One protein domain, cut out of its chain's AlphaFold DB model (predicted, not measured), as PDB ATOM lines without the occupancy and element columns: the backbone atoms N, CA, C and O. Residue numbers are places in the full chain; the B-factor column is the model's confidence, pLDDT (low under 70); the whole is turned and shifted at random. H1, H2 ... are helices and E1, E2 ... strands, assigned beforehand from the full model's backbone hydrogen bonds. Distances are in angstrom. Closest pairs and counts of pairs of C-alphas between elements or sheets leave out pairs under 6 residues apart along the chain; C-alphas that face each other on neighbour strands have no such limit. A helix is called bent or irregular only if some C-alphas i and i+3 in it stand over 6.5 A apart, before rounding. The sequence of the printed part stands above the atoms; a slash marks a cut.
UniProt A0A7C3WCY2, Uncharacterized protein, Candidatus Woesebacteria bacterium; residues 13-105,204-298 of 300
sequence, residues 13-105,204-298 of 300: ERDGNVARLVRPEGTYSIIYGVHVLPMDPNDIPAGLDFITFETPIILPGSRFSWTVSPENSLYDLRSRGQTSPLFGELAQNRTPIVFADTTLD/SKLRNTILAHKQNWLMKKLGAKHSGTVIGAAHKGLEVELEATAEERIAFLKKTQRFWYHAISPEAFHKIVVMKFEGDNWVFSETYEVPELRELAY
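AT A GLANCE: This is residues 13 to 105 and 204 to 298 of the 300 residues of an uncharacterized protein of Candidatus Woesebacteria bacterium (UniProt A0A7C3WCY2). One strongly twisted sheet of eight strands curls round a single long helix, H3, and H4 packs beside H3 over the same face. H5 packs on H3 away from the sheet, H7 packs on the end part of H5 and on the small H6, while H1 and H2 cover opposite faces of the sheet towards its E8 end. The printed part has 188 residues with seven named helices and eight named strands, in the chain order E1 E2 E3 E4 H1 H2 E5 H3 E6 H4 H5 H6 E7 E8 H7. The sheet is mixed, in the order E1 E2 E3 E6 E4 E5 E7 E8, and the class is mixed, helices and strands. The whole is compact and rounded, with a radius of gyration of the C-alphas of 15.4 A and spans of 42 by 40 by 31 A.

HOW THE PARTS SIT: Start in the sheet at E6, residues 226 to 232, parallel to both its neighbours, E3, residues 26 to 33, and E4, residues 50 to 53: N 29 and O 227 are 2.8 A apart, as are N 52 and O 228. Beyond E3 come E2, residues 18 to 23, with N 21 and O 28 at 2.8 A, and the edge strand E1, residues 13 to 15, with N 13 and O 20 at 2.9 A. E1, E2 and E3 form a meander, each strand the antiparallel neighbour of the one before. Beyond E4 comes parallel E5, residues 97 to 99, with N 98 and O 51 at 2.8 A, then antiparallel E7, residues 271 to 278, with N 275 and O 97 at 2.8 A. E7 forms a hairpin with the edge strand E8, residues 281 to 289, where N 274 and O 286 are 2.9 A apart. E4, H1 at residues 70 to 79, H2 at residues 86 to 92 and E5 make a strand-helix-strand unit, two parallel neighbour strands joined through helices, with a right-handed crossover. H1 is on the sheet at a height of 8.5 A, and the closest C-alphas of H1 and E8 are those of Pro 70 and Phe 284, 7.3 A. H2 is on the opposite face at 7.8 A. H3, residues 204 to 222, is on the same face as H1; its closest C-alpha to E6 is Met 219, 7.4 A from that of Ser 227. H4, residues 238 to 243, is over E3 on that face, along the strands at 7 degrees on the local plane. H4 touches H3, C-alphas 238 and 208 being closest at 5.1 A, at a steep tilt of 52 degrees, the same way. H5, residues 246 to 260, is not on the sheet; it touches H3 at a steep tilt of 41 degrees, opposite ways, C-alphas 249 and 209 being closest at 6.0 A. With residues 250 to 254 alone H5 only just touches H7, residues 291 to 297, with 3 pairs of C-alphas within 8 A, the closest being 254 and 296 at 7.2 A. H6, residues 266 to 270, only grazes the sheet and touches H7, C-alphas 270 and 293 being closest at 5.0 A. In H1, H2, H3, H4, H6 and H7 every O i to N i+4 pair is within hydrogen-bond range; in H5 8 of 11 are.

IN THESE COORDINATES: Find C-alpha 13 at (24.357, -38.415, -27.731), where E1 begins. Look next at C-alpha 204 at (17.443, -19.234, -22.272), from which H3 runs 26.1 A to C-alpha 222. E8 is 24.2 A long, E3 22.7 A, E7 22.3 A and E6 20.0 A. H5, 18.5 A long, is irregular: C-alphas 255 and 258 are 8.0 A apart. H7 ends at C-alpha 297, (22.797, -4.859, -33.201).

THE WHOLE: The two C-alphas farthest apart are those of Lys 255 and Gly 279, at 45.1 A. Residues 106 to 203 are not printed, and C-alphas 105 and 204 stand 14.5 A apart across this cut. The links E3 to E4 and E4 to H1 are long, 16 residues each. Mean pLDDT of the printed part is 91.2; look for values under 70 at residues 56 to 64.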
ATOM      1  N   GLU A  13      23.879 -37.422 -28.697       88.94
ATOM      2  CA  GLU A  13      24.357 -38.415 -27.731       88.94
ATOM      3  C   GLU A  13      24.434 -37.768 -26.343       88.94
ATOM      4  O   GLU A  13      24.918 -36.641 -26.218       88.94
ATOM      5  N   ARG A  14      23.989 -38.463 -25.291       85.12
ATOM      6  CA  ARG A  14      24.079 -37.975 -23.907       85.12
ATOM      7  C   ARG A  14      24.853 -38.948 -23.026       85.12
ATOM      8  O   ARG A  14      24.632 -40.153 -23.092       85.12
ATOM      9  N   ASP A  15      25.715 -38.398 -22.181       84.62
ATOM     10  CA  ASP A  15      26.429 -39.113 -21.126       84.62
ATOM     11  C   ASP A  15      26.485 -38.224 -19.877       84.62
ATOM     12  O   ASP A  15      27.183 -37.210 -19.846       84.62
ATOM     13  N   GLY A  16      25.657 -38.540 -18.878       83.25
ATOM     14  CA  GLY A  16      25.505 -37.721 -17.674       83.25
ATOM     15  C   GLY A  16      25.131 -36.264 -17.986       83.25
ATOM     16  O   GLY A  16      24.058 -35.985 -18.524       83.25
ATOM     17  N   ASN A  17      26.018 -35.331 -17.626       86.06
ATOM     18  CA  ASN A  17      25.845 -33.891 -17.850       86.06
ATOM     19  C   ASN A  17      26.280 -33.428 -19.248       86.06
ATOM     20  O   ASN A  17      26.154 -32.243 -19.567       86.06
ATOM     21  N   VAL A  18      26.814 -34.332 -20.068       91.12
ATOM     22  CA  VAL A  18      27.392 -34.005 -21.368       91.12
ATOM     23  C   VAL A  18      26.424 -34.391 -22.478       91.12
ATOM     24  O   VAL A  18      26.014 -35.543 -22.596       91.12
ATOM     25  N   ALA A  19      26.084 -33.428 -23.329       91.88
ATOM     26  CA  ALA A  19      25.409 -33.658 -24.599       91.88
ATOM     27  C   ALA A  19      26.398 -33.465 -25.750       91.88
ATOM     28  O   ALA A  19      27.187 -32.518 -25.751       91.88
ATOM     29  N   ARG A  20      26.350 -34.339 -26.752       94.50
ATOM     30  CA  ARG A  20      27.181 -34.266 -27.950       94.50
ATOM     31  C   ARG A  20      26.305 -34.267 -29.193       94.50
ATOM     32  O   ARG A  20      25.523 -35.182 -29.411       94.50
ATOM     33  N   LEU A  21      26.492 -33.255 -30.029       94.75
ATOM     34  CA  LEU A  21      25.844 -33.122 -31.325       94.75
ATOM     35  C   LEU A  21      26.904 -33.196 -32.429       94.75
ATOM     36  O   LEU A  21      27.834 -32.386 -32.467       94.75
ATOM     37  N   VAL A  22      26.753 -34.156 -33.342       94.38
ATOM     38  CA  VAL A  22      27.651 -34.335 -34.491       94.38
ATOM     39  C   VAL A  22      27.014 -33.737 -35.741       94.38
ATOM     40  O   VAL A  22      25.919 -34.120 -36.154       94.38
ATOM     41  N   ARG A  23      27.721 -32.795 -36.367       90.25
ATOM     42  CA  ARG A  23      27.283 -32.062 -37.561       90.25
ATOM     43  C   ARG A  23      28.333 -32.172 -38.672       90.25
ATOM     44  O   ARG A  23      29.497 -32.445 -38.379       90.25
ATOM     45  N   PRO A  24      27.974 -31.923 -39.946       89.00
ATOM     46  CA  PRO A  24      28.943 -31.921 -41.047       89.00
ATOM     47  C   PRO A  24      30.138 -30.981 -40.821       89.00
ATOM     48  O   PRO A  24      31.251 -31.264 -41.263       89.00
ATOM     49  N   GLU A  25      29.919 -29.862 -40.129       88.81
ATOM     50  CA  GLU A  25      30.952 -28.882 -39.800       88.81
ATOM     51  C   GLU A  25      31.867 -29.295 -38.634       88.81
ATOM     52  O   GLU A  25      33.016 -28.850 -38.596       88.81
ATOM     53  N   GLY A  26      31.407 -30.162 -37.725       94.75
ATOM     54  CA  GLY A  26      32.161 -30.598 -36.551       94.75
ATOM     55  C   GLY A  26      31.280 -31.127 -35.417       94.75
ATOM     56  O   GLY A  26      30.074 -31.318 -35.564       94.75
ATOM     57  N   THR A  27      31.908 -31.360 -34.270       97.19
ATOM     58  CA  THR A  27      31.267 -31.829 -33.041       97.19
ATOM     59  C   THR A  27      31.067 -30.670 -32.072       97.19
ATOM     60  O   THR A  27      31.980 -29.879 -31.819       97.19
ATOM     61  N   TYR A  28      29.874 -30.601 -31.497       97.62
ATOM     62  CA  TYR A  28      29.525 -29.675 -30.430       97.62
ATOM     63  C   TYR A  28      29.283 -30.479 -29.162       97.62
ATOM     64  O   TYR A  28      28.444 -31.377 -29.146       97.62
ATOM     65  N   SER A  29      30.028 -30.182 -28.105       97.50
ATOM     66  CA  SER A  29      29.801 -30.748 -26.782       97.50
ATOM     67  C   SER A  29      29.283 -29.673 -25.841       97.50
ATOM     68  O   SER A  29      29.802 -28.558 -25.812       97.50
ATOM     69  N   ILE A  30      28.252 -30.008 -25.080       96.25
ATOM     70  CA  ILE A  30      27.607 -29.130 -24.111       96.25
ATOM     71  C   ILE A  30      27.689 -29.820 -22.761       96.25
ATOM     72  O   ILE A  30      27.269 -30.962 -22.628       96.25
ATOM     73  N   ILE A  31      28.248 -29.131 -21.779       94.62
ATOM     74  CA  ILE A  31      28.475 -29.606 -20.424       94.62
ATOM     75  C   ILE A  31      27.547 -28.792 -19.526       94.62
ATOM     76  O   ILE A  31      27.783 -27.603 -19.278       94.62
ATOM     77  N   TYR A  32      26.466 -29.422 -19.075       90.00
ATOM     78  CA  TYR A  32      25.446 -28.779 -18.259       90.00
ATOM     79  C   TYR A  32      25.855 -28.752 -16.786       90.00
ATOM     80  O   TYR A  32      26.025 -29.786 -16.149       90.00
ATOM     81  N   GLY A  33      25.996 -27.553 -16.227       86.81
ATOM     82  CA  GLY A  33      26.337 -27.338 -14.826       86.81
ATOM     83  C   GLY A  33      25.166 -26.810 -14.001       86.81
ATOM     84  O   GLY A  33      24.269 -26.138 -14.505       86.81
ATOM     85  N   VAL A  34      25.212 -27.033 -12.689       82.88
ATOM     86  CA  VAL A  34      24.289 -26.406 -11.732       82.88
ATOM     87  C   VAL A  34      25.078 -25.433 -10.864       82.88
ATOM     88  O   VAL A  34      26.083 -25.824 -10.281       82.88
ATOM     89  N   HIS A  35      24.622 -24.183 -10.731       78.94
ATOM     90  CA  HIS A  35      25.395 -23.117 -10.070       78.94
ATOM     91  C   HIS A  35      25.857 -23.416  -8.637       78.94
ATOM     92  O   HIS A  35      26.839 -22.837  -8.178       78.94
ATOM     93  N   VAL A  36      25.164 -24.309  -7.931       79.31
ATOM     94  CA  VAL A  36      25.464 -24.669  -6.537       79.31
ATOM     95  C   VAL A  36      26.363 -25.899  -6.386       79.31
ATOM     96  O   VAL A  36      26.746 -26.218  -5.263       79.31
ATOM     97  N   LEU A  37      26.702 -26.590  -7.480       85.06
ATOM     98  CA  LEU A  37      27.488 -27.823  -7.455       85.06
ATOM     99  C   LEU A  37      28.786 -27.667  -8.263       85.06
ATOM    100  O   LEU A  37      28.759 -27.073  -9.343       85.06
ATOM    101  N   PRO A  38      29.923 -28.195  -7.773       90.94
ATOM    102  CA  PRO A  38      31.144 -28.278  -8.567       90.94
ATOM    103  C   PRO A  38      30.927 -29.192  -9.779       90.94
ATOM    104  O   PRO A  38      30.306 -30.247  -9.655       90.94
ATOM    105  N   MET A  39      31.437 -28.787 -10.940       92.19
ATOM    106  CA  MET A  39      31.399 -29.591 -12.165       92.19
ATOM    107  C   MET A  39      32.530 -30.623 -12.176       92.19
ATOM    108  O   MET A  39      33.611 -30.357 -11.642       92.19
ATOM    109  N   ASP A  40      32.289 -31.786 -12.786       93.62
ATOM    110  CA  ASP A  40      33.285 -32.853 -12.898       93.62
ATOM    111  C   ASP A  40      34.272 -32.531 -14.038       93.62
ATOM    112  O   ASP A  40      33.848 -32.368 -15.182       93.62
ATOM    113  N   PRO A  41      35.589 -32.433 -13.781       95.00
ATOM    114  CA  PRO A  41      36.583 -32.260 -14.842       95.00
ATOM    115  C   PRO A  41      36.568 -33.382 -15.887       95.00
ATOM    116  O   PRO A  41      36.942 -33.132 -17.030       95.00
ATOM    117  N   ASN A  42      36.108 -34.587 -15.524       94.81
ATOM    118  CA  ASN A  42      35.981 -35.715 -16.452       94.81
ATOM    119  C   ASN A  42      34.865 -35.513 -17.490       94.81
ATOM    120  O   ASN A  42      34.862 -36.198 -18.511       94.81
ATOM    121  N   ASP A  43      33.959 -34.556 -17.266       94.31
ATOM    122  CA  ASP A  43      32.937 -34.176 -18.244       94.31
ATOM    123  C   ASP A  43      33.530 -33.369 -19.420       94.31
ATOM    124  O   ASP A  43      32.843 -33.145 -20.418       94.31
ATOM    125  N   ILE A  44      34.794 -32.914 -19.343       96.50
ATOM    126  CA  ILE A  44      35.469 -32.227 -20.454       96.50
ATOM    127  C   ILE A  44      35.870 -33.259 -21.518       96.50
ATOM    128  O   ILE A  44      36.734 -34.101 -21.268       96.50
ATOM    129  N   PRO A  45      35.322 -33.185 -22.746       94.50
ATOM    130  CA  PRO A  45      35.724 -34.087 -23.814       94.50
ATOM    131  C   PRO A  45      37.192 -33.890 -24.198       94.50
ATOM    132  O   PRO A  45      37.693 -32.768 -24.259       94.50
ATOM    133  N   ALA A  46      37.868 -34.977 -24.553       93.31
ATOM    134  CA  ALA A  46      39.197 -34.891 -25.143       93.31
ATOM    135  C   ALA A  46      39.150 -34.210 -26.523       93.31
ATOM    136  O   ALA A  46      38.197 -34.386 -27.282       93.31
ATOM    137  N   GLY A  47      40.221 -33.490 -26.874       95.00
ATOM    138  CA  GLY A  47      40.417 -32.959 -28.229       95.00
ATOM    139  C   GLY A  47      39.615 -31.702 -28.573       95.00
ATOM    140  O   GLY A  47      39.437 -31.423 -29.756       95.00
ATOM    141  N   LEU A  48      39.149 -30.936 -27.581       97.75
ATOM    142  CA  LEU A  48      38.507 -29.642 -27.830       97.75
ATOM    143  C   LEU A  48      39.471 -28.652 -28.496       97.75
ATOM    144  O   LEU A  48      40.533 -28.348 -27.951       97.75
ATOM    145  N   ASP A  49      39.047 -28.068 -29.616       98.31
ATOM    146  CA  ASP A  49      39.745 -26.949 -30.256       98.31
ATOM    147  C   ASP A  49      39.547 -25.641 -29.479       98.31
ATOM    148  O   ASP A  49      40.399 -24.755 -29.513       98.31
ATOM    149  N   PHE A  50      38.411 -25.505 -28.789       98.38
ATOM    150  CA  PHE A  50      38.122 -24.426 -27.849       98.38
ATOM    151  C   PHE A  50      36.945 -24.783 -26.933       98.38
ATOM    152  O   PHE A  50      36.135 -25.662 -27.245       98.38
ATOM    153  N   ILE A  51      36.818 -24.053 -25.825       98.31
ATOM    154  CA  ILE A  51      35.677 -24.148 -24.916       98.31
ATOM    155  C   ILE A  51      35.060 -22.772 -24.660       98.31
ATOM    156  O   ILE A  51      35.762 -21.794 -24.406       98.31
ATOM    157  N   THR A  52      33.736 -22.702 -24.716       97.50
ATOM    158  CA  THR A  52      32.958 -21.511 -24.378       97.50
ATOM    159  C   THR A  52      32.326 -21.673 -23.004       97.50
ATOM    160  O   THR A  52      31.837 -22.751 -22.683       97.50
ATOM    161  N   PHE A  53      32.292 -20.610 -22.207       94.56
ATOM    162  CA  PHE A  53      31.584 -20.594 -20.927       94.56
ATOM    163  C   PHE A  53      30.358 -19.692 -20.992       94.56
ATOM    164  O   PHE A  53      30.395 -18.628 -21.613       94.56
ATOM    165  N   GLU A  54      29.304 -20.095 -20.288       89.25
ATOM    166  CA  GLU A  54      28.257 -19.178 -19.869       89.25
ATOM    167  C   GLU A  54      28.882 -18.051 -19.059       89.25
ATOM    168  O   GLU A  54      29.621 -18.258 -18.091       89.25
ATOM    169  N   THR A  55      28.580 -16.836 -19.479       79.44
ATOM    170  CA  THR A  55      29.017 -15.636 -18.795       79.44
ATOM    171  C   THR A  55      27.971 -15.262 -17.758       79.44
ATOM    172  O   THR A  55      26.770 -15.342 -18.023       79.44
ATOM    173  N   PRO A  56      28.394 -14.877 -16.549       66.94
ATOM    174  CA  PRO A  56      27.443 -14.494 -15.531       66.94
ATOM    175  C   PRO A  56      26.690 -13.236 -15.929       66.94
ATOM    176  O   PRO A  56      27.199 -12.362 -16.630       66.94
ATOM    177  N   ILE A  57      25.491 -13.125 -15.378       66.00
ATOM    178  CA  ILE A  57      24.709 -11.901 -15.392       66.00
ATOM    179  C   ILE A  57      25.552 -10.762 -14.786       66.00
ATOM    180  O   ILE A  57      26.013 -10.846 -13.644       66.00
ATOM    181  N   ILE A  58      25.786  -9.698 -15.559       64.06
ATOM    182  CA  ILE A  58      26.628  -8.567 -15.150       64.06
ATOM    183  C   ILE A  58      25.762  -7.558 -14.396       64.06
ATOM    184  O   ILE A  58      24.828  -6.993 -14.959       64.06
ATOM    185  N   LEU A  59      26.103  -7.290 -13.130       59.47
ATOM    186  CA  LEU A  59      25.468  -6.221 -12.352       59.47
ATOM    187  C   LEU A  59      25.777  -4.832 -12.948       59.47
ATOM    188  O   LEU A  59      26.884  -4.631 -13.456       59.47
ATOM    189  N   PRO A  60      24.876  -3.833 -12.857       55.84
ATOM    190  CA  PRO A  60      25.123  -2.512 -13.419       55.84
ATOM    191  C   PRO A  60      26.382  -1.900 -12.790       55.84
ATOM    192  O   PRO A  60      26.549  -1.917 -11.570       55.84
ATOM    193  N   GLY A  61      27.288  -1.383 -13.624       55.84
ATOM    194  CA  GLY A  61      28.577  -0.829 -13.182       55.84
ATOM    195  C   GLY A  61      29.681  -1.864 -12.917       55.84
ATOM    196  O   GLY A  61      30.781  -1.496 -12.499       55.84
ATOM    197  N   SER A  62      29.424  -3.146 -13.172       62.38
ATOM    198  CA  SER A  62      30.427  -4.202 -13.066       62.38
ATOM    199  C   SER A  62      31.519  -4.062 -14.133       62.38
ATOM    200  O   SER A  62      31.253  -3.889 -15.321       62.38
ATOM    201  N   ARG A  63      32.779  -4.194 -13.699       57.66
ATOM    202  CA  ARG A  63      33.969  -4.241 -14.570       57.66
ATOM    203  C   ARG A  63      34.215  -5.631 -15.175       57.66
ATOM    204  O   ARG A  63      35.244  -5.836 -15.812       57.66
ATOM    205  N   PHE A  64      33.298  -6.576 -14.957       64.75
ATOM    206  CA  PHE A  64      33.427  -7.979 -15.359       64.75
ATOM    207  C   PHE A  64      32.791  -8.284 -16.727       64.75
ATOM    208  O   PHE A  64      32.546  -9.450 -17.033       64.75
ATOM    209  N   SER A  65      32.530  -7.264 -17.558       81.31
ATOM    210  CA  SER A  65      32.165  -7.513 -18.956       81.31
ATOM    211  C   SER A  65      33.343  -8.102 -19.703       81.31
ATOM    212  O   SER A  65      34.364  -7.436 -19.868       81.31
ATOM    213  N   TRP A  66      33.177  -9.322 -20.206       87.44
ATOM    214  CA  TRP A  66      34.191 -10.005 -21.005       87.44
ATOM    215  C   TRP A  66      34.486  -9.260 -22.315       87.44
ATOM    216  O   TRP A  66      35.560  -9.434 -22.883       87.44
ATOM    217  N   THR A  67      33.582  -8.383 -22.774       88.62
ATOM    218  CA  THR A  67      33.837  -7.496 -23.924       88.62
ATOM    219  C   THR A  67      34.828  -6.374 -23.606       88.62
ATOM    220  O   THR A  67      35.408  -5.805 -24.528       88.62
ATOM    221  N   VAL A  68      35.025  -6.053 -22.321       87.12
ATOM    222  CA  VAL A  68      35.887  -4.961 -21.836       87.12
ATOM    223  C   VAL A  68      37.142  -5.499 -21.147       87.12
ATOM    224  O   VAL A  68      38.230  -4.974 -21.365       87.12
ATOM    225  N   SER A  69      37.002  -6.523 -20.302       89.38
ATOM    226  CA  SER A  69      38.103  -7.145 -19.562       89.38
ATOM    227  C   SER A  69      37.901  -8.665 -19.473       89.38
ATOM    228  O   SER A  69      37.409  -9.168 -18.456       89.38
ATOM    229  N   PRO A  70      38.262  -9.411 -20.532       91.81
ATOM    230  CA  PRO A  70      38.137 -10.869 -20.559       91.81
ATOM    231  C   PRO A  70      38.966 -11.556 -19.465       91.81
ATOM    232  O   PRO A  70      38.567 -12.601 -18.960       91.81
ATOM    233  N   GLU A  71      40.072 -10.954 -19.022       93.00
ATOM    234  CA  GLU A  71      40.899 -11.468 -17.926       93.00
ATOM    235  C   GLU A  71      40.150 -11.465 -16.588       93.00
ATOM    236  O   GLU A  71      40.263 -12.416 -15.815       93.00
ATOM    237  N   ASN A  72      39.350 -10.427 -16.318       90.12
ATOM    238  CA  ASN A  72      38.531 -10.362 -15.108       90.12
ATOM    239  C   ASN A  72      37.408 -11.405 -15.146       90.12
ATOM    240  O   ASN A  72      37.128 -12.040 -14.130       90.12
ATOM    241  N   SER A  73      36.779 -11.604 -16.308       90.25
ATOM    242  CA  SER A  73      35.760 -12.644 -16.490       90.25
ATOM    243  C   SER A  73      36.356 -14.046 -16.345       90.25
ATOM    244  O   SER A  73      35.764 -14.907 -15.699       90.25
ATOM    245  N   LEU A  74      37.564 -14.266 -16.870       93.00
ATOM    246  CA  LEU A  74      38.306 -15.508 -16.681       93.00
ATOM    247  C   LEU A  74      38.644 -15.745 -15.204       93.00
ATOM    248  O   LEU A  74      38.471 -16.856 -14.706       93.00
ATOM    249  N   TYR A  75      39.121 -14.716 -14.498       92.12
ATOM    250  CA  TYR A  75      39.403 -14.799 -13.066       92.12
ATOM    251  C   TYR A  75      38.150 -15.186 -12.271       92.12
ATOM    252  O   TYR A  75      38.208 -16.092 -11.438       92.12
ATOM    253  N   ASP A  76      37.011 -14.555 -12.566       89.69
ATOM    254  CA  ASP A  76      35.736 -14.873 -11.927       89.69
ATOM    255  C   ASP A  76      35.345 -16.342 -12.164       89.69
ATOM    256  O   ASP A  76      35.140 -17.078 -11.198       89.69
ATOM    257  N   LEU A  77      35.373 -16.817 -13.416       91.50
ATOM    258  CA  LEU A  77      35.108 -18.224 -13.751       91.50
ATOM    259  C   LEU A  77      36.043 -19.200 -13.021       91.50
ATOM    260  O   LEU A  77      35.596 -20.243 -12.543       91.50
ATOM    261  N   ARG A  78      37.331 -18.868 -12.885       92.75
ATOM    262  CA  ARG A  78      38.306 -19.693 -12.148       92.75
ATOM    263  C   ARG A  78      38.050 -19.732 -10.645       92.75
ATOM    264  O   ARG A  78      38.442 -20.697  -9.992       92.75
ATOM    265  N   SER A  79      37.433 -18.688 -10.097       91.25
ATOM    266  CA  SER A  79      37.170 -18.547  -8.661       91.25
ATOM    267  C   SER A  79      35.842 -19.165  -8.209       91.25
ATOM    268  O   SER A  79      35.654 -19.432  -7.023       91.25
ATOM    269  N   ARG A  80      34.919 -19.425  -9.142       89.25
ATOM    270  CA  ARG A  80      33.612 -20.022  -8.846       89.25
ATOM    271  C   ARG A  80      33.753 -21.492  -8.483       89.25
ATOM    272  O   ARG A  80      34.267 -22.271  -9.277       89.25
ATOM    273  N   GLY A  81      33.189 -21.895  -7.343       89.88
ATOM    274  CA  GLY A  81      33.171 -23.303  -6.921       89.88
ATOM    275  C   GLY A  81      32.589 -24.257  -7.973       89.88
ATOM    276  O   GLY A  81      33.054 -25.384  -8.082       89.88
ATOM    277  N   GLN A  82      31.642 -23.779  -8.790       91.06
ATOM    278  CA  GLN A  82      31.062 -24.526  -9.909       91.06
ATOM    279  C   GLN A  82      32.103 -24.883 -10.987       91.06
ATOM    280  O   GLN A  82      32.272 -26.050 -11.316       91.06
ATOM    281  N   THR A  83      32.795 -23.887 -11.549       94.19
ATOM    282  CA  THR A  83      33.632 -24.044 -12.755       94.19
ATOM    283  C   THR A  83      35.123 -24.178 -12.465       94.19
ATOM    284  O   THR A  83      35.861 -24.655 -13.322       94.19
ATOM    285  N   SER A  84      35.586 -23.794 -11.271       95.69
ATOM    286  CA  SER A  84      36.996 -23.874 -10.863       95.69
ATOM    287  C   SER A  84      37.645 -25.245 -11.124       95.69
ATOM    288  O   SER A  84      38.749 -25.258 -11.678       95.69
ATOM    289  N   PRO A  85      36.986 -26.393 -10.836       96.88
ATOM    290  CA  PRO A  85      37.580 -27.711 -11.072       96.88
ATOM    291  C   PRO A  85      37.975 -27.970 -12.535       96.88
ATOM    292  O   PRO A  85      38.972 -28.641 -12.793       96.88
ATOM    293  N   LEU A  86      37.244 -27.393 -13.494       97.25
ATOM    294  CA  LEU A  86      37.437 -27.626 -14.929       97.25
ATOM    295  C   LEU A  86      38.775 -27.076 -15.449       97.25
ATOM    296  O   LEU A  86      39.350 -27.595 -16.402       97.25
ATOM    297  N   PHE A  87      39.305 -26.026 -14.817       97.31
ATOM    298  CA  PHE A  87      40.488 -25.321 -15.316       97.31
ATOM    299  C   PHE A  87      41.780 -26.134 -15.234       97.31
ATOM    300  O   PHE A  87      42.707 -25.850 -15.990       97.31
ATOM    301  N   GLY A  88      41.855 -27.132 -14.348       96.31
ATOM    302  CA  GLY A  88      43.003 -28.037 -14.299       96.31
ATOM    303  C   GLY A  88      43.142 -28.830 -15.597       96.31
ATOM    304  O   GLY A  88      44.206 -28.825 -16.213       96.31
ATOM    305  N   GLU A  89      42.044 -29.437 -16.042       97.12
ATOM    306  CA  GLU A  89      41.983 -30.228 -17.275       97.12
ATOM    307  C   GLU A  89      42.175 -29.347 -18.520       97.12
ATOM    308  O   GLU A  89      42.977 -29.656 -19.400       97.12
ATOM    309  N   LEU A  90      41.529 -28.174 -18.563       97.69
ATOM    310  CA  LEU A  90      41.696 -27.226 -19.673       97.69
ATOM    311  C   LEU A  90      43.139 -26.716 -19.805       97.69
ATOM    312  O   LEU A  90      43.614 -26.516 -20.923       97.69
ATOM    313  N   ALA A  91      43.846 -26.507 -18.689       97.44
ATOM    314  CA  ALA A  91      45.256 -26.118 -18.708       97.44
ATOM    315  C   ALA A  91      46.150 -27.251 -19.231       97.44
ATOM    316  O   ALA A  91      47.023 -27.002 -20.063       97.44
ATOM    317  N   GLN A  92      45.916 -28.491 -18.783       96.50
ATOM    318  CA  GLN A  92      46.655 -29.670 -19.255       96.50
ATOM    319  C   GLN A  92      46.508 -29.850 -20.769       96.50
ATOM    320  O   GLN A  92      47.501 -30.037 -21.472       96.50
ATOM    321  N   ASN A  93      45.286 -29.680 -21.275       96.56
ATOM    322  CA  ASN A  93      44.971 -29.774 -22.700       96.56
ATOM    323  C   ASN A  93      45.296 -28.496 -23.487       96.56
ATOM    324  O   ASN A  93      45.148 -28.470 -24.709       96.56
ATOM    325  N   ARG A  94      45.753 -27.433 -22.810       97.31
ATOM    326  CA  ARG A  94      46.019 -26.106 -23.389       97.31
ATOM    327  C   ARG A  94      44.823 -25.559 -24.182       97.31
ATOM    328  O   ARG A  94      45.006 -24.853 -25.175       97.31
ATOM    329  N   THR A  95      43.604 -25.888 -23.755       98.19
ATOM    330  CA  THR A  95      42.366 -25.578 -24.474       98.19
ATOM    331  C   THR A  95      42.116 -24.066 -24.480       98.19
ATOM    332  O   THR A  95      42.055 -23.453 -23.407       98.19
ATOM    333  N   PRO A  96      41.953 -23.433 -25.655       98.25
ATOM    334  CA  PRO A  96      41.547 -22.035 -25.751       98.25
ATOM    335  C   PRO A  96      40.184 -21.786 -25.102       98.25
ATOM    336  O   PRO A  96      39.255 -22.578 -25.264       98.25
ATOM    337  N   ILE A  97      40.056 -20.655 -24.412       97.81
ATOM    338  CA  ILE A  97      38.796 -20.209 -23.812       97.81
ATOM    339  C   ILE A  97      38.181 -19.137 -24.694       97.81
ATOM    340  O   ILE A  97      38.850 -18.193 -25.111       97.81
ATOM    341  N   VAL A  98      36.890 -19.276 -24.958       97.62
ATOM    342  CA  VAL A  98      36.123 -18.372 -25.801       97.62
ATOM    343  C   VAL A  98      35.007 -17.740 -24.983       97.62
ATOM    344  O   VAL A  98      34.184 -18.426 -24.382       97.62
ATOM    345  N   PHE A  99      34.929 -16.416 -25.009       95.44
ATOM    346  CA  PHE A  99      33.757 -15.682 -24.553       95.44
ATOM    347  C   PHE A  99      32.894 -15.344 -25.763       95.44
ATOM    348  O   PHE A  99      33.243 -14.480 -26.568       95.44
ATOM    349  N   ALA A 100      31.789 -16.069 -25.917       94.56
ATOM    350  CA  ALA A 100      30.823 -15.871 -27.000       94.56
ATOM    351  C   ALA A 100      29.379 -15.744 -26.499       94.56
ATOM    352  O   ALA A 100      28.516 -15.297 -27.250       94.56
ATOM    353  N   ASP A 101      29.107 -16.112 -25.253       90.19
ATOM    354  CA  ASP A 101      27.793 -15.933 -24.651       90.19
ATOM    355  C   ASP A 101      27.401 -14.448 -24.582       90.19
ATOM    356  O   ASP A 101      28.237 -13.562 -24.736       90.19
ATOM    357  N   THR A 102      26.116 -14.161 -24.429       84.12
ATOM    358  CA  THR A 102      25.606 -12.798 -24.343       84.12
ATOM    359  C   THR A 102      25.225 -12.455 -22.912       84.12
ATOM    360  O   THR A 102      24.797 -13.312 -22.139       84.12
ATOM    361  N   THR A 103      25.366 -11.182 -22.554       76.19
ATOM    362  CA  THR A 103      24.989 -10.698 -21.231       76.19
ATOM    363  C   THR A 103      23.713  -9.871 -21.307       76.19
ATOM    364  O   THR A 103      23.640  -8.891 -22.056       76.19
ATOM    365  N   LEU A 104      22.737 -10.249 -20.479       73.75
ATOM    366  CA  LEU A 104      21.562  -9.436 -20.188       73.75
ATOM    367  C   LEU A 104      21.955  -8.224 -19.332       73.75
ATOM    368  O   LEU A 104      22.632  -8.357 -18.311       73.75
ATOM    369  N   ASP A 105      21.519  -7.039 -19.745       71.06
ATOM    370  CA  ASP A 105      21.669  -5.812 -18.968       71.06
ATOM    371  C   ASP A 105      20.603  -5.762 -17.868       71.06
ATOM    372  O   ASP A 105      19.443  -5.407 -18.094       71.06
ATOM    373  N   SER A 204      17.077 -17.950 -21.662       84.75
ATOM    374  CA  SER A 204      17.443 -19.234 -22.272       84.75
ATOM    375  C   SER A 204      17.333 -19.203 -23.795       84.75
ATOM    376  O   SER A 204      18.364 -19.256 -24.465       84.75
ATOM    377  N   LYS A 205      16.128 -19.050 -24.372       89.75
ATOM    378  CA  LYS A 205      15.913 -19.178 -25.831       89.75
ATOM    379  C   LYS A 205      16.831 -18.262 -26.631       89.75
ATOM    380  O   LYS A 205      17.607 -18.721 -27.463       89.75
ATOM    381  N   LEU A 206      16.783 -16.975 -26.330       90.75
ATOM    382  CA  LEU A 206      17.558 -15.951 -27.008       90.75
ATOM    383  C   LEU A 206      19.070 -16.119 -26.811       90.75
ATOM    384  O   LEU A 206      19.817 -16.053 -27.789       90.75
ATOM    385  N   ARG A 207      19.522 -16.349 -25.567       91.00
ATOM    386  CA  ARG A 207      20.945 -16.589 -25.262       91.00
ATOM    387  C   ARG A 207      21.461 -17.806 -26.024       91.00
ATOM    388  O   ARG A 207      22.485 -17.700 -26.695       91.00
ATOM    389  N   ASN A 208      20.711 -18.907 -26.012       94.19
ATOM    390  CA  ASN A 208      21.048 -20.129 -26.738       94.19
ATOM    391  C   ASN A 208      21.125 -19.886 -28.248       94.19
ATOM    392  O   ASN A 208      22.093 -20.311 -28.875       94.19
ATOM    393  N   THR A 209      20.173 -19.152 -28.833       96.12
ATOM    394  CA  THR A 209      20.201 -18.821 -30.264       96.12
ATOM    395  C   THR A 209      21.445 -18.006 -30.634       96.12
ATOM    396  O   THR A 209      22.118 -18.315 -31.621       96.12
ATOM    397  N   ILE A 210      21.782 -16.974 -29.851       96.31
ATOM    398  CA  ILE A 210      22.964 -16.128 -30.093       96.31
ATOM    399  C   ILE A 210      24.247 -16.951 -29.943       96.31
ATOM    400  O   ILE A 210      25.128 -16.891 -30.806       96.31
ATOM    401  N   LEU A 211      24.335 -17.743 -28.875       96.38
ATOM    402  CA  LEU A 211      25.479 -18.595 -28.580       96.38
ATOM    403  C   LEU A 211      25.706 -19.628 -29.687       96.38
ATOM    404  O   LEU A 211      26.800 -19.679 -30.249       96.38
ATOM    405  N   ALA A 212      24.667 -20.371 -30.077       97.00
ATOM    406  CA  ALA A 212      24.727 -21.349 -31.160       97.00
ATOM    407  C   ALA A 212      25.145 -20.705 -32.490       97.00
ATOM    408  O   ALA A 212      25.969 -21.256 -33.226       97.00
ATOM    409  N   HIS A 213      24.624 -19.511 -32.798       98.06
ATOM    410  CA  HIS A 213      24.994 -18.791 -34.015       98.06
ATOM    411  C   HIS A 213      26.480 -18.404 -34.015       98.06
ATOM    412  O   HIS A 213      27.191 -18.680 -34.984       98.06
ATOM    413  N   LYS A 214      26.976 -17.839 -32.910       97.94
ATOM    414  CA  LYS A 214      28.391 -17.486 -32.748       97.94
ATOM    415  C   LYS A 214      29.311 -18.700 -32.764       97.94
ATOM    416  O   LYS A 214      30.366 -18.641 -33.389       97.94
ATOM    417  N   GLN A 215      28.925 -19.803 -32.129       96.88
ATOM    418  CA  GLN A 215      29.707 -21.040 -32.143       96.88
ATOM    419  C   GLN A 215      29.797 -21.635 -33.545       96.88
ATOM    420  O   GLN A 215      30.886 -22.007 -33.978       96.88
ATOM    421  N   ASN A 216      28.689 -21.672 -34.290       96.38
ATOM    422  CA  ASN A 216      28.707 -22.128 -35.679       96.38
ATOM    423  C   ASN A 216      29.612 -21.251 -36.557       96.38
ATOM    424  O   ASN A 216      30.399 -21.771 -37.349       96.38
ATOM    425  N   TRP A 217      29.541 -19.929 -36.381       97.50
ATOM    426  CA  TRP A 217      30.409 -18.987 -37.082       97.50
ATOM    427  C   TRP A 217      31.886 -19.197 -36.724       97.50
ATOM    428  O   TRP A 217      32.730 -19.289 -37.616       97.50
ATOM    429  N   LEU A 218      32.202 -19.340 -35.433       96.50
ATOM    430  CA  LEU A 218      33.575 -19.482 -34.952       96.50
ATOM    431  C   LEU A 218      34.208 -20.805 -35.391       96.50
ATOM    432  O   LEU A 218      35.350 -20.806 -35.843       96.50
ATOM    433  N   MET A 219      33.454 -21.907 -35.336       96.62
ATOM    434  CA  MET A 219      33.890 -23.212 -35.847       96.62
ATOM    435  C   MET A 219      34.350 -23.107 -37.305       96.62
ATOM    436  O   MET A 219      35.456 -23.524 -37.646       96.62
ATOM    437  N   LYS A 220      33.541 -22.462 -38.157       96.06
ATOM    438  CA  LYS A 220      33.882 -22.211 -39.567       96.06
ATOM    439  C   LYS A 220      35.087 -21.283 -39.707       96.06
ATOM    440  O   LYS A 220      35.971 -21.557 -40.512       96.06
ATOM    441  N   LYS A 221      35.127 -20.197 -38.928       96.31
ATOM    442  CA  LYS A 221      36.185 -19.180 -38.983       96.31
ATOM    443  C   LYS A 221      37.560 -19.747 -38.632       96.31
ATOM    444  O   LYS A 221      38.535 -19.393 -39.291       96.31
ATOM    445  N   LEU A 222      37.623 -20.596 -37.608       95.19
ATOM    446  CA  LEU A 222      38.863 -21.192 -37.107       95.19
ATOM    447  C   LEU A 222      39.209 -22.526 -37.783       95.19
ATOM    448  O   LEU A 222      40.310 -23.029 -37.596       95.19
ATOM    449  N   GLY A 223      38.286 -23.113 -38.553       96.00
ATOM    450  CA  GLY A 223      38.442 -24.474 -39.075       96.00
ATOM    451  C   GLY A 223      38.403 -25.550 -37.984       96.00
ATOM    452  O   GLY A 223      38.880 -26.662 -38.217       96.00
ATOM    453  N   ALA A 224      37.848 -25.221 -36.815       97.31
ATOM    454  CA  ALA A 224      37.720 -26.124 -35.679       97.31
ATOM    455  C   ALA A 224      36.766 -27.284 -35.997       97.31
ATOM    456  O   ALA A 224      35.847 -27.170 -36.815       97.31
ATOM    457  N   LYS A 225      37.009 -28.420 -35.350       97.19
ATOM    458  CA  LYS A 225      36.277 -29.680 -35.501       97.19
ATOM    459  C   LYS A 225      35.581 -30.113 -34.228       97.19
ATOM    460  O   LYS A 225      34.635 -30.891 -34.333       97.19
ATOM    461  N   HIS A 226      35.966 -29.589 -33.071       98.00
ATOM    462  CA  HIS A 226      35.327 -29.900 -31.803       98.00
ATOM    463  C   HIS A 226      35.285 -28.677 -30.884       98.00
ATOM    464  O   HIS A 226      36.317 -28.171 -30.452       98.00
ATOM    465  N   SER A 227      34.077 -28.217 -30.560       98.12
ATOM    466  CA  SER A 227      33.859 -27.162 -29.565       98.12
ATOM    467  C   SER A 227      33.202 -27.708 -28.303       98.12
ATOM    468  O   SER A 227      32.346 -28.591 -28.373       98.12
ATOM    469  N   GLY A 228      33.600 -27.168 -27.153       98.00
ATOM    470  CA  GLY A 228      32.943 -27.393 -25.869       98.00
ATOM    471  C   GLY A 228      32.149 -26.163 -25.428       98.00
ATOM    472  O   GLY A 228      32.529 -25.032 -25.727       98.00
ATOM    473  N   THR A 229      31.073 -26.371 -24.677       97.88
ATOM    474  CA  THR A 229      30.259 -25.307 -24.074       97.88
ATOM    475  C   THR A 229      29.937 -25.678 -22.642       97.88
ATOM    476  O   THR A 229      29.296 -26.694 -22.422       97.88
ATOM    477  N   VAL A 230      30.341 -24.872 -21.672       95.88
ATOM    478  CA  VAL A 230      29.953 -25.024 -20.267       95.88
ATOM    479  C   VAL A 230      28.802 -24.072 -19.998       95.88
ATOM    480  O   VAL A 230      28.984 -22.862 -20.123       95.88
ATOM    481  N   ILE A 231      27.626 -24.595 -19.656       93.12
ATOM    482  CA  ILE A 231      26.416 -23.779 -19.507       93.12
ATOM    483  C   ILE A 231      25.502 -24.287 -18.395       93.12
ATOM    484  O   ILE A 231      25.516 -25.469 -18.062       93.12
ATOM    485  N   GLY A 232      24.715 -23.403 -17.786       88.06
ATOM    486  CA  GLY A 232      23.754 -23.757 -16.751       88.06
ATOM    487  C   GLY A 232      22.687 -24.742 -17.238       88.06
ATOM    488  O   GLY A 232      22.228 -24.678 -18.376       88.06
ATOM    489  N   ALA A 233      22.221 -25.626 -16.355       81.81
ATOM    490  CA  ALA A 233      21.174 -26.610 -16.651       81.81
ATOM    491  C   ALA A 233      19.833 -25.986 -17.097       81.81
ATOM    492  O   ALA A 233      19.026 -26.665 -17.721       81.81
ATOM    493  N   ALA A 234      19.600 -24.697 -16.826       78.06
ATOM    494  CA  ALA A 234      18.433 -23.957 -17.320       78.06
ATOM    495  C   ALA A 234      18.511 -23.617 -18.826       78.06
ATOM    496  O   ALA A 234      17.511 -23.243 -19.434       78.06
ATOM    497  N   HIS A 235      19.680 -23.785 -19.448       84.62
ATOM    498  CA  HIS A 235      19.896 -23.579 -20.880       84.62
ATOM    499  C   HIS A 235      19.671 -24.843 -21.722       84.62
ATOM    500  O   HIS A 235      20.166 -24.944 -22.851       84.62
ATOM    501  N   LYS A 236      18.930 -25.827 -21.202       78.62
ATOM    502  CA  LYS A 236      18.477 -26.969 -22.008       78.62
ATOM    503  C   LYS A 236      17.711 -26.463 -23.233       78.62
ATOM    504  O   LYS A 236      16.927 -25.524 -23.127       78.62
ATOM    505  N   GLY A 237      18.011 -27.032 -24.401       83.19
ATOM    506  CA  GLY A 237      17.541 -26.529 -25.695       83.19
ATOM    507  C   GLY A 237      18.630 -25.865 -26.542       83.19
ATOM    508  O   GLY A 237      18.388 -25.578 -27.712       83.19
ATOM    509  N   LEU A 238      19.847 -25.665 -26.021       91.88
ATOM    510  CA  LEU A 238      20.987 -25.243 -26.850       91.88
ATOM    511  C   LEU A 238      21.263 -26.239 -27.993       91.88
ATOM    512  O   LEU A 238      21.669 -25.825 -29.074       91.88
ATOM    513  N   GLU A 239      20.985 -27.529 -27.792       92.12
ATOM    514  CA  GLU A 239      21.056 -28.557 -28.835       92.12
ATOM    515  C   GLU A 239      20.141 -28.222 -30.017       92.12
ATOM    516  O   GLU A 239      20.591 -28.248 -31.159       92.12
ATOM    517  N   VAL A 240      18.892 -27.831 -29.735       91.31
ATOM    518  CA  VAL A 240      17.908 -27.416 -30.753       91.31
ATOM    519  C   VAL A 240      18.441 -26.222 -31.539       91.31
ATOM    520  O   VAL A 240      18.375 -26.178 -32.767       91.31
ATOM    521  N   GLU A 241      19.027 -25.253 -30.835       94.62
ATOM    522  CA  GLU A 241      19.587 -24.066 -31.472       94.62
ATOM    523  C   GLU A 241      20.829 -24.375 -32.305       94.62
ATOM    524  O   GLU A 241      21.044 -23.714 -33.316       94.62
ATOM    525  N   LEU A 242      21.641 -25.367 -31.934       94.94
ATOM    526  CA  LEU A 242      22.782 -25.830 -32.730       94.94
ATOM    527  C   LEU A 242      22.344 -26.668 -33.942       94.94
ATOM    528  O   LEU A 242      22.998 -26.622 -34.989       94.94
ATOM    529  N   GLU A 243      21.226 -27.389 -33.831       93.62
ATOM    530  CA  GLU A 243      20.597 -28.116 -34.937       93.62
ATOM    531  C   GLU A 243      20.026 -27.164 -35.995       93.62
ATOM    532  O   GLU A 243      20.145 -27.441 -37.196       93.62
ATOM    533  N   ALA A 244      19.490 -26.017 -35.575       93.88
ATOM    534  CA  ALA A 244      18.980 -24.997 -36.483       93.88
ATOM    535  C   ALA A 244      20.044 -24.529 -37.498       93.88
ATOM    536  O   ALA A 244      21.265 -24.644 -37.318       93.88
ATOM    537  N   THR A 245      19.588 -23.975 -38.609       95.00
ATOM    538  CA  THR A 245      20.440 -23.318 -39.605       95.00
ATOM    539  C   THR A 245      20.824 -21.906 -39.154       95.00
ATOM    540  O   THR A 245      20.225 -21.321 -38.248       95.00
ATOM    541  N   ALA A 246      21.858 -21.328 -39.773       95.69
ATOM    542  CA  ALA A 246      22.240 -19.948 -39.476       95.69
ATOM    543  C   ALA A 246      21.111 -18.974 -39.851       95.69
ATOM    544  O   ALA A 246      20.848 -18.019 -39.118       95.69
ATOM    545  N   GLU A 247      20.414 -19.263 -40.947       97.06
ATOM    546  CA  GLU A 247      19.294 -18.512 -41.494       97.06
ATOM    547  C   GLU A 247      18.091 -18.517 -40.544       97.06
ATOM    548  O   GLU A 247      17.527 -17.456 -40.275       97.06
ATOM    549  N   GLU A 248      17.728 -19.678 -39.987       97.19
ATOM    550  CA  GLU A 248      16.642 -19.801 -39.004       97.19
ATOM    551  C   GLU A 248      16.937 -18.998 -37.736       97.19
ATOM    552  O   GLU A 248      16.084 -18.233 -37.275       97.19
ATOM    553  N   ARG A 249      18.169 -19.094 -37.217       97.38
ATOM    554  CA  ARG A 249      18.601 -18.313 -36.050       97.38
ATOM    555  C   ARG A 249      18.527 -16.808 -36.318       97.38
ATOM    556  O   ARG A 249      17.969 -16.067 -35.514       97.38
ATOM    557  N   ILE A 250      19.017 -16.336 -37.468       97.88
ATOM    558  CA  ILE A 250      18.942 -14.912 -37.839       97.88
ATOM    559  C   ILE A 250      17.494 -14.453 -38.039       97.88
ATOM    560  O   ILE A 250      17.132 -13.360 -37.601       97.88
ATOM    561  N   ALA A 251      16.645 -15.269 -38.668       97.25
ATOM    562  CA  ALA A 251      15.230 -14.954 -38.848       97.25
ATOM    563  C   ALA A 251      14.502 -14.819 -37.501       97.25
ATOM    564  O   ALA A 251      13.723 -13.879 -37.314       97.25
ATOM    565  N   PHE A 252      14.793 -15.707 -36.546       95.88
ATOM    566  CA  PHE A 252      14.290 -15.608 -35.179       95.88
ATOM    567  C   PHE A 252      14.740 -14.308 -34.500       95.88
ATOM    568  O   PHE A 252      13.900 -13.574 -33.970       95.88
ATOM    569  N   LEU A 253      16.036 -13.980 -34.563       96.06
ATOM    570  CA  LEU A 253      16.585 -12.769 -33.944       96.06
ATOM    571  C   LEU A 253      15.969 -11.499 -34.541       96.06
ATOM    572  O   LEU A 253      15.538 -10.626 -33.791       96.06
ATOM    573  N   LYS A 254      15.813 -11.434 -35.869       95.94
ATOM    574  CA  LYS A 254      15.107 -10.343 -36.565       95.94
ATOM    575  C   LYS A 254      13.662 -10.202 -36.092       95.94
ATOM    576  O   LYS A 254      13.232  -9.121 -35.702       95.94
ATOM    577  N   LYS A 255      12.904 -11.303 -36.079       94.62
ATOM    578  CA  LYS A 255      11.487 -11.312 -35.672       94.62
ATOM    579  C   LYS A 255      11.292 -10.846 -34.226       94.62
ATOM    580  O   LYS A 255      10.237 -10.307 -33.886       94.62
ATOM    581  N   THR A 256      12.288 -11.072 -33.378       91.81
ATOM    582  CA  THR A 256      12.216 -10.804 -31.942       91.81
ATOM    583  C   THR A 256      12.986  -9.561 -31.499       91.81
ATOM    584  O   THR A 256      12.971  -9.251 -30.311       91.81
ATOM    585  N   GLN A 257      13.578  -8.802 -32.430       91.56
ATOM    586  CA  GLN A 257      14.456  -7.659 -32.149       91.56
ATOM    587  C   GLN A 257      13.881  -6.679 -31.128       91.56
ATOM    588  O   GLN A 257      14.545  -6.342 -30.153       91.56
ATOM    589  N   ARG A 258      12.602  -6.311 -31.264       87.38
ATOM    590  CA  ARG A 258      11.914  -5.400 -30.331       87.38
ATOM    591  C   ARG A 258      11.936  -5.838 -28.860       87.38
ATOM    592  O   ARG A 258      11.724  -5.007 -27.984       87.38
ATOM    593  N   PHE A 259      12.117  -7.130 -28.588       83.50
ATOM    594  CA  PHE A 259      12.120  -7.681 -27.233       83.50
ATOM    595  C   PHE A 259      13.510  -7.671 -26.606       83.50
ATOM    596  O   PHE A 259      13.621  -7.513 -25.394       83.50
ATOM    597  N   TRP A 260      14.561  -7.809 -27.415       86.75
ATOM    598  CA  TRP A 260      15.920  -7.969 -26.907       86.75
ATOM    599  C   TRP A 260      16.864  -6.812 -27.196       86.75
ATOM    600  O   TRP A 260      17.864  -6.681 -26.495       86.75
ATOM    601  N   TYR A 261      16.557  -5.956 -28.172       86.69
ATOM    602  CA  TYR A 261      17.455  -4.894 -28.642       86.69
ATOM    603  C   TYR A 261      17.958  -3.988 -27.516       86.69
ATOM    604  O   TYR A 261      19.092  -3.524 -27.530       86.69
ATOM    605  N   HIS A 262      17.124  -3.777 -26.501       81.75
ATOM    606  CA  HIS A 262      17.499  -2.991 -25.338       81.75
ATOM    607  C   HIS A 262      17.824  -3.812 -24.086       81.75
ATOM    608  O   HIS A 262      18.198  -3.230 -23.072       81.75
ATOM    609  N   ALA A 263      17.618  -5.127 -24.126       80.81
ATOM    610  CA  ALA A 263      17.881  -6.033 -23.013       80.81
ATOM    611  C   ALA A 263      19.314  -6.582 -23.044       80.81
ATOM    612  O   ALA A 263      19.819  -7.039 -22.024       80.81
ATOM    613  N   ILE A 264      19.956  -6.559 -24.212       84.50
ATOM    614  CA  ILE A 264      21.282  -7.126 -24.434       84.50
ATOM    615  C   ILE A 264      22.277  -6.018 -24.765       84.50
ATOM    616  O   ILE A 264      21.997  -5.135 -25.573       84.50
ATOM    617  N   SER A 265      23.476  -6.105 -24.183       85.31
ATOM    618  CA  SER A 265      24.604  -5.262 -24.589       85.31
ATOM    619  C   SER A 265      24.937  -5.485 -26.074       85.31
ATOM    620  O   SER A 265      25.255  -6.620 -26.447       85.31
ATOM    621  N   PRO A 266      24.948  -4.434 -26.923       89.19
ATOM    622  CA  PRO A 266      25.261  -4.574 -28.345       89.19
ATOM    623  C   PRO A 266      26.592  -5.291 -28.587       89.19
ATOM    624  O   PRO A 266      26.673  -6.204 -29.402       89.19
ATOM    625  N   GLU A 267      27.623  -4.964 -27.808       90.88
ATOM    626  CA  GLU A 267      28.925  -5.621 -27.933       90.88
ATOM    627  C   GLU A 267      28.847  -7.115 -27.613       90.88
ATOM    628  O   GLU A 267      29.364  -7.942 -28.365       90.88
ATOM    629  N   ALA A 268      28.165  -7.474 -26.523       90.44
ATOM    630  CA  ALA A 268      27.997  -8.866 -26.129       90.44
ATOM    631  C   ALA A 268      27.098  -9.634 -27.109       90.44
ATOM    632  O   ALA A 268      27.148 -10.861 -27.153       90.44
ATOM    633  N   PHE A 269      26.286  -8.949 -27.915       93.62
ATOM    634  CA  PHE A 269      25.450  -9.570 -28.938       93.62
ATOM    635  C   PHE A 269      26.263 -10.077 -30.133       93.62
ATOM    636  O   PHE A 269      26.000 -11.176 -30.608       93.62
ATOM    637  N   HIS A 270      27.277  -9.337 -30.598       95.69
ATOM    638  CA  HIS A 270      27.971  -9.670 -31.852       95.69
ATOM    639  C   HIS A 270      29.464  -9.995 -31.718       95.69
ATOM    640  O   HIS A 270      30.045 -10.535 -32.663       95.69
ATOM    641  N   LYS A 271      30.112  -9.669 -30.591       96.44
ATOM    642  CA  LYS A 271      31.541  -9.952 -30.389       96.44
ATOM    643  C   LYS A 271      31.780 -11.371 -29.874       96.44
ATOM    644  O   LYS A 271      30.911 -11.979 -29.245       96.44
ATOM    645  N   ILE A 272      32.979 -11.871 -30.141       97.31
ATOM    646  CA  ILE A 272      33.554 -13.092 -29.576       97.31
ATOM    647  C   ILE A 272      34.985 -12.759 -29.160       97.31
ATOM    648  O   ILE A 272      35.728 -12.205 -29.966       97.31
ATOM    649  N   VAL A 273      35.392 -13.104 -27.941       96.88
ATOM    650  CA  VAL A 273      36.783 -12.956 -27.486       96.88
ATOM    651  C   VAL A 273      37.421 -14.327 -27.330       96.88
ATOM    652  O   VAL A 273      36.830 -15.215 -26.721       96.88
ATOM    653  N   VAL A 274      38.632 -14.495 -27.857       97.50
ATOM    654  CA  VAL A 274      39.419 -15.726 -27.742       97.50
ATOM    655  C   VAL A 274      40.623 -15.482 -26.842       97.50
ATOM    656  O   VAL A 274      41.421 -14.570 -27.075       97.50
ATOM    657  N   MET A 275      40.782 -16.338 -25.838       97.81
ATOM    658  CA  MET A 275      41.955 -16.412 -24.978       97.81
ATOM    659  C   MET A 275      42.720 -17.710 -25.239       97.81
ATOM    660  O   MET A 275      42.159 -18.803 -25.138       97.81
ATOM    661  N   LYS A 276      44.011 -17.607 -25.557       97.81
ATOM    662  CA  LYS A 276      44.881 -18.764 -25.820       97.81
ATOM    663  C   LYS A 276      45.706 -19.103 -24.594       97.81
ATOM    664  O   LYS A 276      46.104 -18.210 -23.854       97.81
ATOM    665  N   PHE A 277      45.976 -20.388 -24.397       97.44
ATOM    666  CA  PHE A 277      46.846 -20.839 -23.321       97.44
ATOM    667  C   PHE A 277      48.321 -20.698 -23.734       97.44
ATOM    668  O   PHE A 277      48.805 -21.421 -24.612       97.44
ATOM    669  N   GLU A 278      49.038 -19.771 -23.105       96.50
ATOM    670  CA  GLU A 278      50.439 -19.438 -23.378       96.50
ATOM    671  C   GLU A 278      51.251 -19.440 -22.076       96.50
ATOM    672  O   GLU A 278      50.842 -18.870 -21.065       96.50
ATOM    673  N   GLY A 279      52.408 -20.112 -22.081       93.12
ATOM    674  CA  GLY A 279      53.113 -20.437 -20.837       93.12
ATOM    675  C   GLY A 279      52.210 -21.253 -19.908       93.12
ATOM    676  O   GLY A 279      51.830 -22.368 -20.275       93.12
ATOM    677  N   ASP A 280      51.836 -20.640 -18.779       94.12
ATOM    678  CA  ASP A 280      51.014 -21.214 -17.702       94.12
ATOM    679  C   ASP A 280      49.675 -20.472 -17.495       94.12
ATOM    680  O   ASP A 280      49.048 -20.586 -16.436       94.12
ATOM    681  N   ASN A 281      49.239 -19.650 -18.456       96.62
ATOM    682  CA  ASN A 281      47.999 -18.888 -18.312       96.62
ATOM    683  C   ASN A 281      47.269 -18.667 -19.641       96.62
ATOM    684  O   ASN A 281      47.856 -18.743 -20.718       96.62
ATOM    685  N   TRP A 282      45.979 -18.344 -19.562       97.69
ATOM    686  CA  TRP A 282      45.233 -17.854 -20.716       97.69
ATOM    687  C   TRP A 282      45.471 -16.358 -20.885       97.69
ATOM    688  O   TRP A 282      45.286 -15.581 -19.947       97.69
ATOM    689  N   VAL A 283      45.854 -15.961 -22.092       97.19
ATOM    690  CA  VAL A 283      46.082 -14.568 -22.477       97.19
ATOM    691  C   VAL A 283      45.130 -14.183 -23.598       97.19
ATOM    692  O   VAL A 283      44.759 -15.021 -24.425       97.19
ATOM    693  N   PHE A 284      44.713 -12.919 -23.622       96.94
ATOM    694  CA  PHE A 284      43.936 -12.383 -24.732       96.94
ATOM    695  C   PHE A 284      44.687 -12.603 -26.052       96.94
ATOM    696  O   PHE A 284      45.840 -12.196 -26.188       96.94
ATOM    697  N   SER A 285      44.025 -13.240 -27.019       96.75
ATOM    698  CA  SER A 285      44.567 -13.427 -28.365       96.75
ATOM    699  C   SER A 285      43.908 -12.465 -29.340       96.75
ATOM    700  O   SER A 285      44.593 -11.728 -30.043       96.75
ATOM    701  N   GLU A 286      42.582 -12.518 -29.448       96.69
ATOM    702  CA  GLU A 286      41.858 -11.804 -30.497       96.69
ATOM    703  C   GLU A 286      40.378 -11.612 -30.172       96.69
ATOM    704  O   GLU A 286      39.779 -12.371 -29.405       96.69
ATOM    705  N   THR A 287      39.791 -10.613 -30.829       97.44
ATOM    706  CA  THR A 287      38.351 -10.367 -30.839       97.44
ATOM    707  C   THR A 287      37.833 -10.533 -32.257       97.44
ATOM    708  O   THR A 287      38.338  -9.907 -33.190       97.44
ATOM    709  N   TYR A 288      36.784 -11.331 -32.404       97.81
ATOM    710  CA  TYR A 288      36.014 -11.448 -33.629       97.81
ATOM    711  C   TYR A 288      34.684 -10.718 -33.513       97.81
ATOM    712  O   TYR A 288      34.130 -10.538 -32.428       97.81
ATOM    713  N   GLU A 289      34.143 -10.360 -34.667       97.75
ATOM    714  CA  GLU A 289      32.784  -9.867 -34.806       97.75
ATOM    715  C   GLU A 289      32.038 -10.748 -35.793       97.75
ATOM    716  O   GLU A 289      32.553 -11.047 -36.873       97.75
ATOM    717  N   VAL A 290      30.823 -11.140 -35.424       98.06
ATOM    718  CA  VAL A 290      29.920 -11.877 -36.303       98.06
ATOM    719  C   VAL A 290      29.135 -10.863 -37.139       98.06
ATOM    720  O   VAL A 290      28.317 -10.136 -36.562       98.06
ATOM    721  N   PRO A 291      29.385 -10.752 -38.460       97.44
ATOM    722  CA  PRO A 291      28.855  -9.659 -39.278       97.44
ATOM    723  C   PRO A 291      27.331  -9.537 -39.236       97.44
ATOM    724  O   PRO A 291      26.807  -8.443 -39.049       97.44
ATOM    725  N   GLU A 292      26.627 -10.661 -39.338       97.19
ATOM    726  CA  GLU A 292      25.166 -10.729 -39.376       97.19
ATOM    727  C   GLU A 292      24.549 -10.275 -38.045       97.19
ATOM    728  O   GLU A 292      23.526  -9.595 -38.026       97.19
ATOM    729  N   LEU A 293      25.194 -10.602 -36.920       97.44
ATOM    730  CA  LEU A 293      24.767 -10.142 -35.598       97.44
ATOM    731  C   LEU A 293      25.121  -8.670 -35.373       97.44
ATOM    732  O   LEU A 293      24.346  -7.942 -34.756       97.44
ATOM    733  N   ARG A 294      26.268  -8.209 -35.884       97.06
ATOM    734  CA  ARG A 294      26.662  -6.798 -35.805       97.06
ATOM    735  C   ARG A 294      25.668  -5.925 -36.560       97.06
ATOM    736  O   ARG A 294      25.267  -4.890 -36.044       97.06
ATOM    737  N   GLU A 295      25.257  -6.342 -37.752       95.81
ATOM    738  CA  GLU A 295      24.243  -5.634 -38.529       95.81
ATOM    739  C   GLU A 295      22.937  -5.486 -37.729       95.81
ATOM    740  O   GLU A 295      22.433  -4.376 -37.579       95.81
ATOM    741  N   LEU A 296      22.448  -6.570 -37.117       95.06
ATOM    742  CA  LEU A 296      21.242  -6.542 -36.281       95.06
ATOM    743  C   LEU A 296      21.370  -5.684 -35.020       95.06
ATOM    744  O   LEU A 296      20.393  -5.076 -34.589       95.06
ATOM    745  N   ALA A 297      22.556  -5.632 -34.417       92.19
ATOM    746  CA  ALA A 297      22.797  -4.859 -33.201       92.19
ATOM    747  C   ALA A 297      22.730  -3.337 -33.420       92.19
ATOM    748  O   ALA A 297      22.631  -2.601 -32.442       92.19
ATOM    749  N   TYR A 298      22.798  -2.871 -34.672       91.25
ATOM    750  CA  TYR A 298      22.860  -1.446 -35.019       91.25
ATOM    751  C   TYR A 298      21.854  -1.029 -36.109       91.25
ATOM    752  O   TYR A 298      21.981   0.053 -36.679       91.25
TER     753      TYR A 298